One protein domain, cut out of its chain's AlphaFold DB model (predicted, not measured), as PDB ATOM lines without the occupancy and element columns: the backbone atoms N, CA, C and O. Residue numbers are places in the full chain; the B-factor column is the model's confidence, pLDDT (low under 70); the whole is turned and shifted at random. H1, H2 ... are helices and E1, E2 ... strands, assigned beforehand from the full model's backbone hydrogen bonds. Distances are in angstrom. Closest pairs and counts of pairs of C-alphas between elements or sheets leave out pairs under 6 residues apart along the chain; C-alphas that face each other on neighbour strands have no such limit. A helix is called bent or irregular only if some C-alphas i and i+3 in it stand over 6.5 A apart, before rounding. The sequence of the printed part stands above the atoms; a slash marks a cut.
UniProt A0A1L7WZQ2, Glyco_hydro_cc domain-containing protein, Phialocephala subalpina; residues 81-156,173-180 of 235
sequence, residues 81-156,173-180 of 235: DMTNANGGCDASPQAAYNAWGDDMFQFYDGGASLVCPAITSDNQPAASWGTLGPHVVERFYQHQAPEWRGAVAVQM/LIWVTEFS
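Overview. This is residues 81 to 156 and 173 to 180 of the 235 residues of the protein "Glyco_hydro_cc domain-containing protein" of Phialocephala subalpina (UniProt A0A1L7WZQ2). Two helices set at a steep angle, H1 and H2, are gathered at the E2 edge of a small ladder of two parallel strands, E2 and E3. H2 packs next to E2 and also meets the first half of H1, while the stretch after E1, residues 116 to 120, runs along E2 on the side away from E3. The printed part has 84 residues, with two named helices and three named strands in the order H1, E1, H2, E2, E3; the sheet's order is E2, E3, both parallel, and the class is mixed, helices and strands. The whole is compact, with a radius of gyration of the C-alphas of 12.7 A, and its rounded outline spans 33 by 28 by 21 A.

Along the chain. Start at Asp 81 and read on to C-alpha 92 at (33.176, -31.464, -30.939), where H1 begins; it runs through residues 92 to 109, 25.3 A from first to last C-alpha. Look near residue 99 for its kink of 49 degrees; H1 is irregular, with C-alphas 98 and 101 lying 7.4 A apart. Next comes E1, residues 113 to 115, 6.9 A long. H2 takes residues 134 to 142 and measures 13.4 A, beginning at C-alpha 134, (47.110, -26.242, -30.805). E2, residues 151 to 156, is 15.4 A long. E3, residues 173 to 180, covers 20.5 A, bends by 54 degrees at residue 177 and ends at C-alpha 180, (43.211, -14.532, -43.662).

Arrangement. Begin at the sheet, where E2 and E3 are parallel neighbours at 21 degrees; find N 152 and O 173 within hydrogen-bond range at 3.0 A, and N 175 and O 152 at 2.8 A. E1 pairs with no named strand, yet the closest C-alphas of E1 and E2, those of Val 115 and Ala 151, are 4.6 A apart. From E2 go to H2, where the closest C-alphas, those of Val 137 and Val 152, are 7.0 A apart. H1 touches H2 with residues 93 to 100 alone, closest at the C-alphas of Tyr 97 and Phe 140, 6.3 A. Their lines stand at a steep tilt of 45 degrees and run the same way. H1 is apart from E2 and from E3, and H2 is apart from E3. Of the O i to N i+4 pairs, 9 of 14 in H1 and 2 of 5 in H2 are within hydrogen-bond range, while H2 has 5 of 6 O i to N i+3 pairs within range.

Size, cuts and confidence. The C-alphas farthest apart, those of Gly 111 and Ala 127, are 36.0 A from each other. The link from E1 to H2, 18 residues, is long; within it residues 125 to 126 pair with 130 to 131, antiparallel. Residues 157 to 172 are cut out, and C-alphas 156 and 173 lie 15.7 A apart across the cut. Read the B-factor column with care at residues 121 to 156, where the model's pLDDT is under 70; the mean of the printed part is 71.8.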
ATOM      1  N   ASP A  81      36.400 -27.977 -33.023       77.25
ATOM      2  CA  ASP A  81      36.188 -26.974 -31.983       77.25
ATOM      3  C   ASP A  81      35.188 -25.866 -32.368       77.25
ATOM      4  O   ASP A  81      34.882 -25.011 -31.538       77.25
ATOM      5  N   MET A  82      34.628 -25.919 -33.580       77.50
ATOM      6  CA  MET A  82      33.659 -24.967 -34.117       77.50
ATOM      7  C   MET A  82      32.384 -25.674 -34.610       77.50
ATOM      8  O   MET A  82      32.369 -26.846 -34.989       77.50
ATOM      9  N   THR A  83      31.267 -24.947 -34.596       82.44
ATOM     10  CA  THR A  83      29.980 -25.452 -35.107       82.44
ATOM     11  C   THR A  83      29.880 -25.315 -36.627       82.44
ATOM     12  O   THR A  83      30.445 -24.381 -37.198       82.44
ATOM     13  N   ASN A  84      29.038 -26.139 -37.263       81.88
ATOM     14  CA  ASN A  84      28.691 -26.020 -38.690       81.88
ATOM     15  C   ASN A  84      28.178 -24.621 -39.078       81.88
ATOM     16  O   ASN A  84      28.420 -24.164 -40.191       81.88
ATOM     17  N   ALA A  85      27.490 -23.919 -38.169       80.88
ATOM     18  CA  ALA A  85      26.983 -22.568 -38.432       80.88
ATOM     19  C   ALA A  85      28.100 -21.548 -38.717       80.88
ATOM     20  O   ALA A  85      27.844 -20.531 -39.357       80.88
ATOM     21  N   ASN A  86      29.324 -21.847 -38.274       75.50
ATOM     22  CA  ASN A  86      30.514 -21.026 -38.461       75.50
ATOM     23  C   ASN A  86      31.568 -21.714 -39.349       75.50
ATOM     24  O   ASN A  86      32.695 -21.244 -39.396       75.50
ATOM     25  N   GLY A  87      31.215 -22.803 -40.045       78.75
ATOM     26  CA  GLY A  87      32.110 -23.504 -40.975       78.75
ATOM     27  C   GLY A  87      32.836 -24.735 -40.417       78.75
ATOM     28  O   GLY A  87      33.416 -25.481 -41.204       78.75
ATOM     29  N   GLY A  88      32.764 -25.007 -39.110       83.56
ATOM     30  CA  GLY A  88      33.361 -26.209 -38.510       83.56
ATOM     31  C   GLY A  88      32.562 -27.485 -38.752       83.56
ATOM     32  O   GLY A  88      31.500 -27.438 -39.352       83.56
ATOM     33  N   CYS A  89      33.046 -28.638 -38.284       83.00
ATOM     34  CA  CYS A  89      32.421 -29.939 -38.568       83.00
ATOM     35  C   CYS A  89      31.378 -30.401 -37.536       83.00
ATOM     36  O   CYS A  89      30.775 -31.459 -37.723       83.00
ATOM     37  N   ASP A  90      31.176 -29.654 -36.440       80.81
ATOM     38  CA  ASP A  90      30.176 -29.936 -35.389       80.81
ATOM     39  C   ASP A  90      30.355 -31.289 -34.662       80.81
ATOM     40  O   ASP A  90      29.479 -31.750 -33.931       80.81
ATOM     41  N   ALA A  91      31.515 -31.936 -34.816       78.62
ATOM     42  CA  ALA A  91      31.826 -33.188 -34.129       78.62
ATOM     43  C   ALA A  91      32.142 -32.981 -32.636       78.62
ATOM     44  O   ALA A  91      32.089 -33.938 -31.867       78.62
ATOM     45  N   SER A  92      32.446 -31.758 -32.185       81.81
ATOM     46  CA  SER A  92      33.176 -31.464 -30.939       81.81
ATOM     47  C   SER A  92      34.583 -32.100 -30.914       81.81
ATOM     48  O   SER A  92      34.786 -33.191 -31.457       81.81
ATOM     49  N   PRO A  93      35.573 -31.521 -30.210       79.94
ATOM     50  CA  PRO A  93      36.914 -32.111 -30.140       79.94
ATOM     51  C   PRO A  93      36.924 -33.509 -29.512       79.94
ATOM     52  O   PRO A  93      37.663 -34.386 -29.951       79.94
ATOM     53  N   GLN A  94      36.059 -33.745 -28.518       82.00
ATOM     54  CA  GLN A  94      35.957 -35.035 -27.839       82.00
ATOM     55  C   GLN A  94      35.435 -36.142 -28.752       82.00
ATOM     56  O   GLN A  94      35.961 -37.256 -28.699       82.00
ATOM     57  N   ALA A  95      34.386 -35.880 -29.538       85.00
ATOM     58  CA  ALA A  95      33.851 -36.919 -30.412       85.00
ATOM     59  C   ALA A  95      34.770 -37.145 -31.615       85.00
ATOM     60  O   ALA A  95      35.025 -38.301 -31.940       85.00
ATOM     61  N   ALA A  96      35.351 -36.080 -32.184       84.19
ATOM     62  CA  ALA A  96      36.383 -36.193 -33.216       84.19
ATOM     63  C   ALA A  96      37.569 -37.051 -32.743       84.19
ATOM     64  O   ALA A  96      38.020 -37.935 -33.462       84.19
ATOM     65  N   TYR A  97      38.042 -36.857 -31.509       83.44
ATOM     66  CA  TYR A  97      39.118 -37.675 -30.941       83.44
ATOM     67  C   TYR A  97      38.729 -39.144 -30.789       83.44
ATOM     68  O   TYR A  97      39.510 -40.022 -31.142       83.44
ATOM     69  N   ASN A  98      37.522 -39.416 -30.288       84.62
ATOM     70  CA  ASN A  98      37.050 -40.785 -30.097       84.62
ATOM     71  C   ASN A  98      36.861 -41.538 -31.423       84.62
ATOM     72  O   ASN A  98      37.016 -42.753 -31.438       84.62
ATOM     73  N   ALA A  99      36.510 -40.833 -32.503       87.38
ATOM     74  CA  ALA A  99      36.278 -41.415 -33.825       87.38
ATOM     75  C   ALA A  99      37.536 -41.447 -34.717       87.38
ATOM     76  O   ALA A  99      37.567 -42.186 -35.694       87.38
ATOM     77  N   TRP A 100      38.588 -40.691 -34.373       85.56
ATOM     78  CA  TRP A 100      39.765 -40.478 -35.226       85.56
ATOM     79  C   TRP A 100      40.393 -41.766 -35.770       85.56
ATOM     80  O   TRP A 100      40.682 -41.847 -36.960       85.56
ATOM     81  N   GLY A 101      40.611 -42.763 -34.908       84.62
ATOM     82  CA  GLY A 101      41.232 -44.025 -35.316       84.62
ATOM     83  C   GLY A 101      40.388 -44.774 -36.348       84.62
ATOM     84  O   GLY A 101      40.903 -45.157 -37.396       84.62
ATOM     85  N   ASP A 102      39.088 -44.912 -36.080       86.56
ATOM     86  CA  ASP A 102      38.143 -45.608 -36.960       86.56
ATOM     87  C   ASP A 102      37.988 -44.884 -38.308       86.56
ATOM     88  O   ASP A 102      37.942 -45.518 -39.367       86.56
ATOM     89  N   ASP A 103      37.961 -43.552 -38.282       86.69
ATOM     90  CA  ASP A 103      37.728 -42.744 -39.476       86.69
ATOM     91  C   ASP A 103      38.984 -42.607 -40.343       86.69
ATOM     92  O   ASP A 103      38.889 -42.673 -41.570       86.69
ATOM     93  N   MET A 104      40.166 -42.453 -39.735       84.25
ATOM     94  CA  MET A 104      41.364 -42.005 -40.454       84.25
ATOM     95  C   MET A 104      42.420 -43.087 -40.685       84.25
ATOM     96  O   MET A 104      43.131 -43.025 -41.692       84.25
ATOM     97  N   PHE A 105      42.555 -44.088 -39.808       85.12
ATOM     98  CA  PHE A 105      43.656 -45.059 -39.928       85.12
ATOM     99  C   PHE A 105      43.523 -45.984 -41.130       85.12
ATOM    100  O   PHE A 105      44.538 -46.397 -41.678       85.12
ATOM    101  N   GLN A 106      42.312 -46.184 -41.648       85.12
ATOM    102  CA  GLN A 106      42.116 -46.883 -42.920       85.12
ATOM    103  C   GLN A 106      42.902 -46.247 -44.084       85.12
ATOM    104  O   GLN A 106      43.376 -46.954 -44.972       85.12
ATOM    105  N   PHE A 107      43.078 -44.918 -44.085       83.25
ATOM    106  CA  PHE A 107      43.871 -44.234 -45.108       83.25
ATOM    107  C   PHE A 107      45.368 -44.431 -44.870       83.25
ATOM    108  O   PHE A 107      46.118 -44.635 -45.824       83.25
ATOM    109  N   TYR A 108      45.795 -44.413 -43.605       81.88
ATOM    110  CA  TYR A 108      47.180 -44.682 -43.228       81.88
ATOM    111  C   TYR A 108      47.599 -46.112 -43.581       81.88
ATOM    112  O   TYR A 108      48.639 -46.305 -44.209       81.88
ATOM    113  N   ASP A 109      46.749 -47.097 -43.290       83.00
ATOM    114  CA  ASP A 109      46.943 -48.499 -43.678       83.00
ATOM    115  C   ASP A 109      47.010 -48.662 -45.207       83.00
ATOM    116  O   ASP A 109      47.699 -49.542 -45.727       83.00
ATOM    117  N   GLY A 110      46.337 -47.771 -45.944       83.00
ATOM    118  CA  GLY A 110      46.425 -47.635 -47.399       83.00
ATOM    119  C   GLY A 110      47.689 -46.928 -47.911       83.00
ATOM    120  O   GLY A 110      47.860 -46.801 -49.124       83.00
ATOM    121  N   GLY A 111      48.578 -46.477 -47.021       78.69
ATOM    122  CA  GLY A 111      49.840 -45.806 -47.342       78.69
ATOM    123  C   GLY A 111      49.778 -44.276 -47.367       78.69
ATOM    124  O   GLY A 111      50.732 -43.649 -47.833       78.69
ATOM    125  N   ALA A 112      48.687 -43.665 -46.897       81.88
ATOM    126  CA  ALA A 112      48.574 -42.214 -46.815       81.88
ATOM    127  C   ALA A 112      49.267 -41.632 -45.572       81.88
ATOM    128  O   ALA A 112      49.222 -42.195 -44.480       81.88
ATOM    129  N   SER A 113      49.847 -40.445 -45.707       81.25
ATOM    130  CA  SER A 113      50.102 -39.560 -44.572       81.25
ATOM    131  C   SER A 113      48.786 -38.898 -44.168       81.25
ATOM    132  O   SER A 113      47.968 -38.559 -45.019       81.25
ATOM    133  N   LEU A 114      48.571 -38.681 -42.874       81.62
ATOM    134  CA  LEU A 114      47.370 -37.980 -42.412       81.62
ATOM    135  C   LEU A 114      47.784 -36.583 -41.942       81.62
ATOM    136  O   LEU A 114      48.929 -36.349 -41.539       81.62
ATOM    137  N   VAL A 115      46.859 -35.646 -41.995       81.50
ATOM    138  CA  VAL A 115      46.988 -34.333 -41.373       81.50
ATOM    139  C   VAL A 115      45.963 -34.294 -40.254       81.50
ATOM    140  O   VAL A 115      44.797 -34.613 -40.485       81.50
ATOM    141  N   CYS A 116      46.394 -33.953 -39.041       80.25
ATOM    142  CA  CYS A 116      45.512 -33.807 -37.887       80.25
ATOM    143  C   CYS A 116      44.341 -32.852 -38.189       80.25
ATOM    144  O   CYS A 116      44.435 -32.047 -39.120       80.25
ATOM    145  N   PRO A 117      43.267 -32.882 -37.381       82.62
ATOM    146  CA  PRO A 117      42.175 -31.923 -37.517       82.62
ATOM    147  C   PRO A 117      42.676 -30.475 -37.508       82.62
ATOM    148  O   PRO A 117      43.568 -30.139 -36.724       82.62
ATOM    149  N   ALA A 118      42.092 -29.633 -38.360       81.06
ATOM    150  CA  ALA A 118      42.366 -28.202 -38.379       81.06
ATOM    151  C   ALA A 118      41.624 -27.552 -37.212       81.06
ATOM    152  O   ALA A 118      40.406 -27.636 -37.162       81.06
ATOM    153  N   ILE A 119      42.339 -26.953 -36.263       76.12
ATOM    154  CA  ILE A 119      41.738 -26.286 -35.096       76.12
ATOM    155  C   ILE A 119      41.714 -24.777 -35.338       76.12
ATOM    156  O   ILE A 119      42.659 -24.243 -35.936       76.12
ATOM    157  N   THR A 120      40.667 -24.098 -34.861       73.62
ATOM    158  CA  THR A 120      40.559 -22.637 -34.960       73.62
ATOM    159  C   THR A 120      41.702 -21.958 -34.193       73.62
ATOM    160  O   THR A 120      42.268 -22.510 -33.243       73.62
ATOM    161  N   SER A 121      42.058 -20.726 -34.566       67.81
ATOM    162  CA  SER A 121      42.997 -19.914 -33.769       67.81
ATOM    163  C   SER A 121      42.394 -19.403 -32.459       67.81
ATOM    164  O   SER A 121      43.106 -18.814 -31.638       67.81
ATOM    165  N   ASP A 122      41.089 -19.582 -32.270       60.81
ATOM    166  CA  ASP A 122      40.384 -19.078 -31.113       60.81
ATOM    167  C   ASP A 122      40.627 -20.023 -29.939       60.81
ATOM    168  O   ASP A 122      40.096 -21.128 -29.865       60.81
ATOM    169  N   ASN A 123      41.443 -19.562 -28.988       54.75
ATOM    170  CA  ASN A 123      41.761 -20.264 -27.746       54.75
ATOM    171  C   ASN A 123      40.555 -20.353 -26.787       54.75
ATOM    172  O   ASN A 123      40.625 -19.931 -25.627       54.75
ATOM    173  N   GLN A 124      39.414 -20.838 -27.265       56.38
ATOM    174  CA  GLN A 124      38.192 -20.908 -26.483       56.38
ATOM    175  C   GLN A 124      38.364 -21.939 -25.359       56.38
ATOM    176  O   GLN A 124      38.881 -23.033 -25.578       56.38
ATOM    177  N   PRO A 125      37.947 -21.642 -24.123       52.09
ATOM    178  CA  PRO A 125      37.982 -22.629 -23.054       52.09
ATOM    179  C   PRO A 125      36.982 -23.764 -23.336       52.09
ATOM    180  O   PRO A 125      35.783 -23.523 -23.461       52.09
ATOM    181  N   ALA A 126      37.448 -25.013 -23.368       56.88
ATOM    182  CA  ALA A 126      36.610 -26.211 -23.378       56.88
ATOM    183  C   ALA A 126      36.587 -26.888 -22.005       56.88
ATOM    184  O   ALA A 126      37.615 -27.274 -21.446       56.88
ATOM    185  N   ALA A 127      35.375 -27.088 -21.484       56.59
ATOM    186  CA  ALA A 127      35.125 -27.501 -20.104       56.59
ATOM    187  C   ALA A 127      35.907 -28.753 -19.647       56.59
ATOM    188  O   ALA A 127      36.420 -28.765 -18.533       56.59
ATOM    189  N   SER A 128      36.022 -29.789 -20.488       59.38
ATOM    190  CA  SER A 128      36.752 -31.035 -20.178       59.38
ATOM    191  C   SER A 128      38.045 -31.232 -20.981       59.38
ATOM    192  O   SER A 128      38.771 -32.191 -20.728       59.38
ATOM    193  N   TRP A 129      38.344 -30.335 -21.929       55.75
ATOM    194  CA  TRP A 129      39.480 -30.442 -22.859       55.75
ATOM    195  C   TRP A 129      40.581 -29.401 -22.626       55.75
ATOM    196  O   TRP A 129      41.641 -29.491 -23.243       55.75
ATOM    197  N   GLY A 130      40.378 -28.468 -21.690       60.75
ATOM    198  CA  GLY A 130      41.292 -27.349 -21.462       60.75
ATOM    199  C   GLY A 130      41.067 -26.241 -22.490       60.75
ATOM    200  O   GLY A 130      39.961 -26.073 -22.987       60.75
ATOM    201  N   THR A 131      42.095 -25.460 -22.802       57.53
ATOM    202  CA  THR A 131      42.012 -24.432 -23.849       57.53
ATOM    203  C   THR A 131      42.010 -25.100 -25.227       57.53
ATOM    204  O   THR A 131      42.935 -25.852 -25.543       57.53
ATOM    205  N   LEU A 132      40.970 -24.848 -26.027       58.47
ATOM    206  CA  LEU A 132      40.928 -25.183 -27.455       58.47
ATOM    207  C   LEU A 132      42.050 -24.430 -28.175       58.47
ATOM    208  O   LEU A 132      42.523 -23.418 -27.674       58.47
ATOM    209  N   GLY A 133      42.564 -24.975 -29.272       59.81
ATOM    210  CA  GLY A 133      43.779 -24.485 -29.927       59.81
ATOM    211  C   GLY A 133      44.809 -25.601 -30.148       59.81
ATOM    212  O   GLY A 133      44.465 -26.787 -30.073       59.81
ATOM    213  N   PRO A 134      46.091 -25.271 -30.386       55.84
ATOM    214  CA  PRO A 134      47.110 -26.242 -30.805       55.84
ATOM    215  C   PRO A 134      47.288 -27.446 -29.859       55.84
ATOM    216  O   PRO A 134      47.672 -28.526 -30.295       55.84
ATOM    217  N   HIS A 135      46.950 -27.308 -28.574       58.91
ATOM    218  CA  HIS A 135      46.996 -28.394 -27.585       58.91
ATOM    219  C   HIS A 135      46.031 -29.554 -27.865       58.91
ATOM    220  O   HIS A 135      46.268 -30.679 -27.427       58.91
ATOM    221  N   VAL A 136      44.932 -29.302 -28.581       63.44
ATOM    222  CA  VAL A 136      43.979 -30.349 -28.972       63.44
ATOM    223  C   VAL A 136      44.654 -31.325 -29.933       63.44
ATOM    224  O   VAL A 136      44.533 -32.533 -29.757       63.44
ATOM    225  N   VAL A 137      45.445 -30.807 -30.876       64.81
ATOM    226  CA  VAL A 137      46.165 -31.582 -31.897       64.81
ATOM    227  C   VAL A 137      47.148 -32.583 -31.281       64.81
ATOM    228  O   VAL A 137      47.274 -33.701 -31.780       64.81
ATOM    229  N   GLU A 138      47.803 -32.231 -30.169       63.47
ATOM    230  CA  GLU A 138      48.736 -33.127 -29.471       63.47
ATOM    231  C   GLU A 138      48.059 -34.443 -29.063       63.47
ATOM    232  O   GLU A 138      48.645 -35.518 -29.193       63.47
ATOM    233  N   ARG A 139      46.796 -34.380 -28.628       69.50
ATOM    234  CA  ARG A 139      46.040 -35.570 -28.224       69.50
ATOM    235  C   ARG A 139      45.777 -36.490 -29.411       69.50
ATOM    236  O   ARG A 139      45.933 -37.694 -29.262       69.50
ATOM    237  N   PHE A 140      45.443 -35.938 -30.580       68.69
ATOM    238  CA  PHE A 140      45.249 -36.719 -31.808       68.69
ATOM    239  C   PHE A 140      46.546 -37.395 -32.263       68.69
ATOM    240  O   PHE A 140      46.517 -38.560 -32.642       68.69
ATOM    241  N   TYR A 141      47.688 -36.710 -32.150       63.31
ATOM    242  CA  TYR A 141      48.995 -37.307 -32.439       63.31
ATOM    243  C   TYR A 141      49.344 -38.453 -31.479       63.31
ATOM    244  O   TYR A 141      49.807 -39.510 -31.902       63.31
ATOM    245  N   GLN A 142      49.095 -38.273 -30.181       63.88
ATOM    246  CA  GLN A 142      49.343 -39.307 -29.172       63.88
ATOM    247  C   GLN A 142      48.338 -40.471 -29.247       63.88
ATOM    248  O   GLN A 142      48.507 -41.478 -28.554       63.88
ATOM    249  N   HIS A 143      47.292 -40.361 -30.075       62.62
ATOM    250  CA  HIS A 143      46.287 -41.398 -30.221       62.62
ATOM    251  C   HIS A 143      46.764 -42.507 -31.172       62.62
ATOM    252  O   HIS A 143      46.805 -42.350 -32.382       62.62
ATOM    253  N   GLN A 144      47.096 -43.657 -30.584       53.53
ATOM    254  CA  GLN A 144      47.015 -45.004 -31.171       53.53
ATOM    255  C   GLN A 144      47.826 -45.364 -32.438       53.53
ATOM    256  O   GLN A 144      47.608 -46.446 -32.974       53.53
ATOM    257  N   ALA A 145      48.840 -44.598 -32.856       51.50
ATOM    258  CA  ALA A 145      49.851 -45.094 -33.805       51.50
ATOM    259  C   ALA A 145      51.262 -44.565 -33.462       51.50
ATOM    260  O   ALA A 145      51.617 -43.467 -33.885       51.50
ATOM    261  N   PRO A 146      52.100 -45.324 -32.722       50.38
ATOM    262  CA  PRO A 146      53.432 -44.890 -32.257       50.38
ATOM    263  C   PRO A 146      54.441 -44.514 -33.360       50.38
ATOM    264  O   PRO A 146      55.531 -44.031 -33.063       50.38
ATOM    265  N   GLU A 147      54.098 -44.768 -34.619       54.66
ATOM    266  CA  GLU A 147      54.963 -44.650 -35.795       54.66
ATOM    267  C   GLU A 147      54.398 -43.735 -36.891       54.66
ATOM    268  O   GLU A 147      55.086 -43.463 -37.879       54.66
ATOM    269  N   TRP A 148      53.179 -43.214 -36.717       48.44
ATOM    270  CA  TRP A 148      52.563 -42.347 -37.715       48.44
ATOM    271  C   TRP A 148      53.234 -40.965 -37.734       48.44
ATOM    272  O   TRP A 148      53.299 -40.257 -36.728       48.44
ATOM    273  N   ARG A 149      53.732 -40.566 -38.911       52.81
ATOM    274  CA  ARG A 149      54.210 -39.205 -39.180       52.81
ATOM    275  C   ARG A 149      53.129 -38.433 -39.929       52.81
ATOM    276  O   ARG A 149      52.919 -38.660 -41.119       52.81
ATOM    277  N   GLY A 150      52.450 -37.545 -39.211       52.12
ATOM    278  CA  GLY A 150      51.446 -36.635 -39.758       52.12
ATOM    279  C   GLY A 150      51.912 -35.186 -39.844       52.12
ATOM    280  O   GLY A 150      53.032 -34.850 -39.453       52.12
ATOM    281  N   ALA A 151      51.017 -34.320 -40.315       53.75
ATOM    282  CA  ALA A 151      51.163 -32.872 -40.205       53.75
ATOM    283  C   ALA A 151      50.063 -32.274 -39.323       53.75
ATOM    284  O   ALA A 151      48.995 -32.861 -39.156       53.75
ATOM    285  N   VAL A 152      50.323 -31.104 -38.751       58.56
ATOM    286  CA  VAL A 152      49.331 -30.353 -37.975       58.56
ATOM    287  C   VAL A 152      48.639 -29.346 -38.878       58.56
ATOM    288  O   VAL A 152      49.324 -28.484 -39.418       58.56
ATOM    289  N   ALA A 153      47.313 -29.421 -39.011       57.81
ATOM    290  CA  ALA A 153      46.537 -28.359 -39.640       57.81
ATOM    291  C   ALA A 153      46.228 -27.249 -38.624       57.81
ATOM    292  O   ALA A 153      45.733 -27.523 -37.529       57.81
ATOM    293  N   VAL A 154      46.517 -25.994 -38.973       62.91
ATOM    294  CA  VAL A 154      46.158 -24.831 -38.147       62.91
ATOM    295  C   VAL A 154      45.451 -23.781 -38.985       62.91
ATOM    296  O   VAL A 154      45.905 -23.453 -40.083       62.91
ATOM    297  N   GLN A 155      44.387 -23.219 -38.416       66.50
ATOM    298  CA  GLN A 155      43.801 -21.964 -38.860       66.50
ATOM    299  C   GLN A 155      44.506 -20.786 -38.178       66.50
ATOM    300  O   GLN A 155      44.622 -20.757 -36.953       66.50
ATOM    301  N   MET A 156      44.981 -19.801 -38.942       57.81
ATOM    302  CA  MET A 156      45.589 -18.581 -38.399       57.81
ATOM    303  C   MET A 156      44.712 -17.354 -38.670       57.81
ATOM    304  O   MET A 156      44.821 -16.734 -39.728       57.81
ATOM    305  N   LEU A 173      55.670 -31.680 -39.226       70.06
ATOM    306  CA  LEU A 173      55.461 -30.612 -40.198       70.06
ATOM    307  C   LEU A 173      54.118 -29.919 -39.927       70.06
ATOM    308  O   LEU A 173      53.163 -30.557 -39.481       70.06
ATOM    309  N   ILE A 174      54.025 -28.620 -40.204       74.62
ATOM    310  CA  ILE A 174      52.785 -27.845 -40.062       74.62
ATOM    311  C   ILE A 174      52.205 -27.537 -41.441       74.62
ATOM    312  O   ILE A 174      52.914 -27.102 -42.350       74.62
ATOM    313  N   TRP A 175      50.901 -27.753 -41.577       83.44
ATOM    314  CA  TRP A 175      50.077 -27.286 -42.681       83.44
ATOM    315  C   TRP A 175      49.202 -26.134 -42.176       83.44
ATOM    316  O   TRP A 175      48.356 -26.313 -41.309       83.44
ATOM    317  N   VAL A 176      49.384 -24.927 -42.701       82.12
ATOM    318  CA  VAL A 176      48.481 -23.805 -42.387       82.12
ATOM    319  C   VAL A 176      47.346 -23.827 -43.402       82.12
ATOM    320  O   VAL A 176      47.440 -23.202 -44.455       82.12
ATOM    321  N   THR A 177      46.317 -24.635 -43.156       87.25
ATOM    322  CA  THR A 177      45.277 -24.905 -44.161       87.25
ATOM    323  C   THR A 177      44.365 -23.709 -44.403       87.25
ATOM    324  O   THR A 177      43.821 -23.609 -45.501       87.25
ATOM    325  N   GLU A 178      44.247 -22.790 -43.439       84.88
ATOM    326  CA  GLU A 178      43.475 -21.549 -43.571       84.88
ATOM    327  C   GLU A 178      44.169 -20.389 -42.845       84.88
ATOM    328  O   GLU A 178      44.605 -20.510 -41.699       84.88
ATOM    329  N   PHE A 179      44.287 -19.244 -43.514       82.88
ATOM    330  CA  PHE A 179      44.719 -17.984 -42.910       82.88
ATOM    331  C   PHE A 179      44.175 -16.798 -43.709       82.88
ATOM    332  O   PHE A 179      44.126 -16.839 -44.941       82.88
ATOM    333  N   SER A 180      43.762 -15.734 -43.024       79.81
ATOM    334  CA  SER A 180      43.211 -14.532 -43.662       79.81
ATOM    335  C   SER A 180      43.239 -13.323 -42.720       79.81
ATOM    336  O   SER A 180      43.259 -13.487 -41.493       79.81
TER     337      SER A 180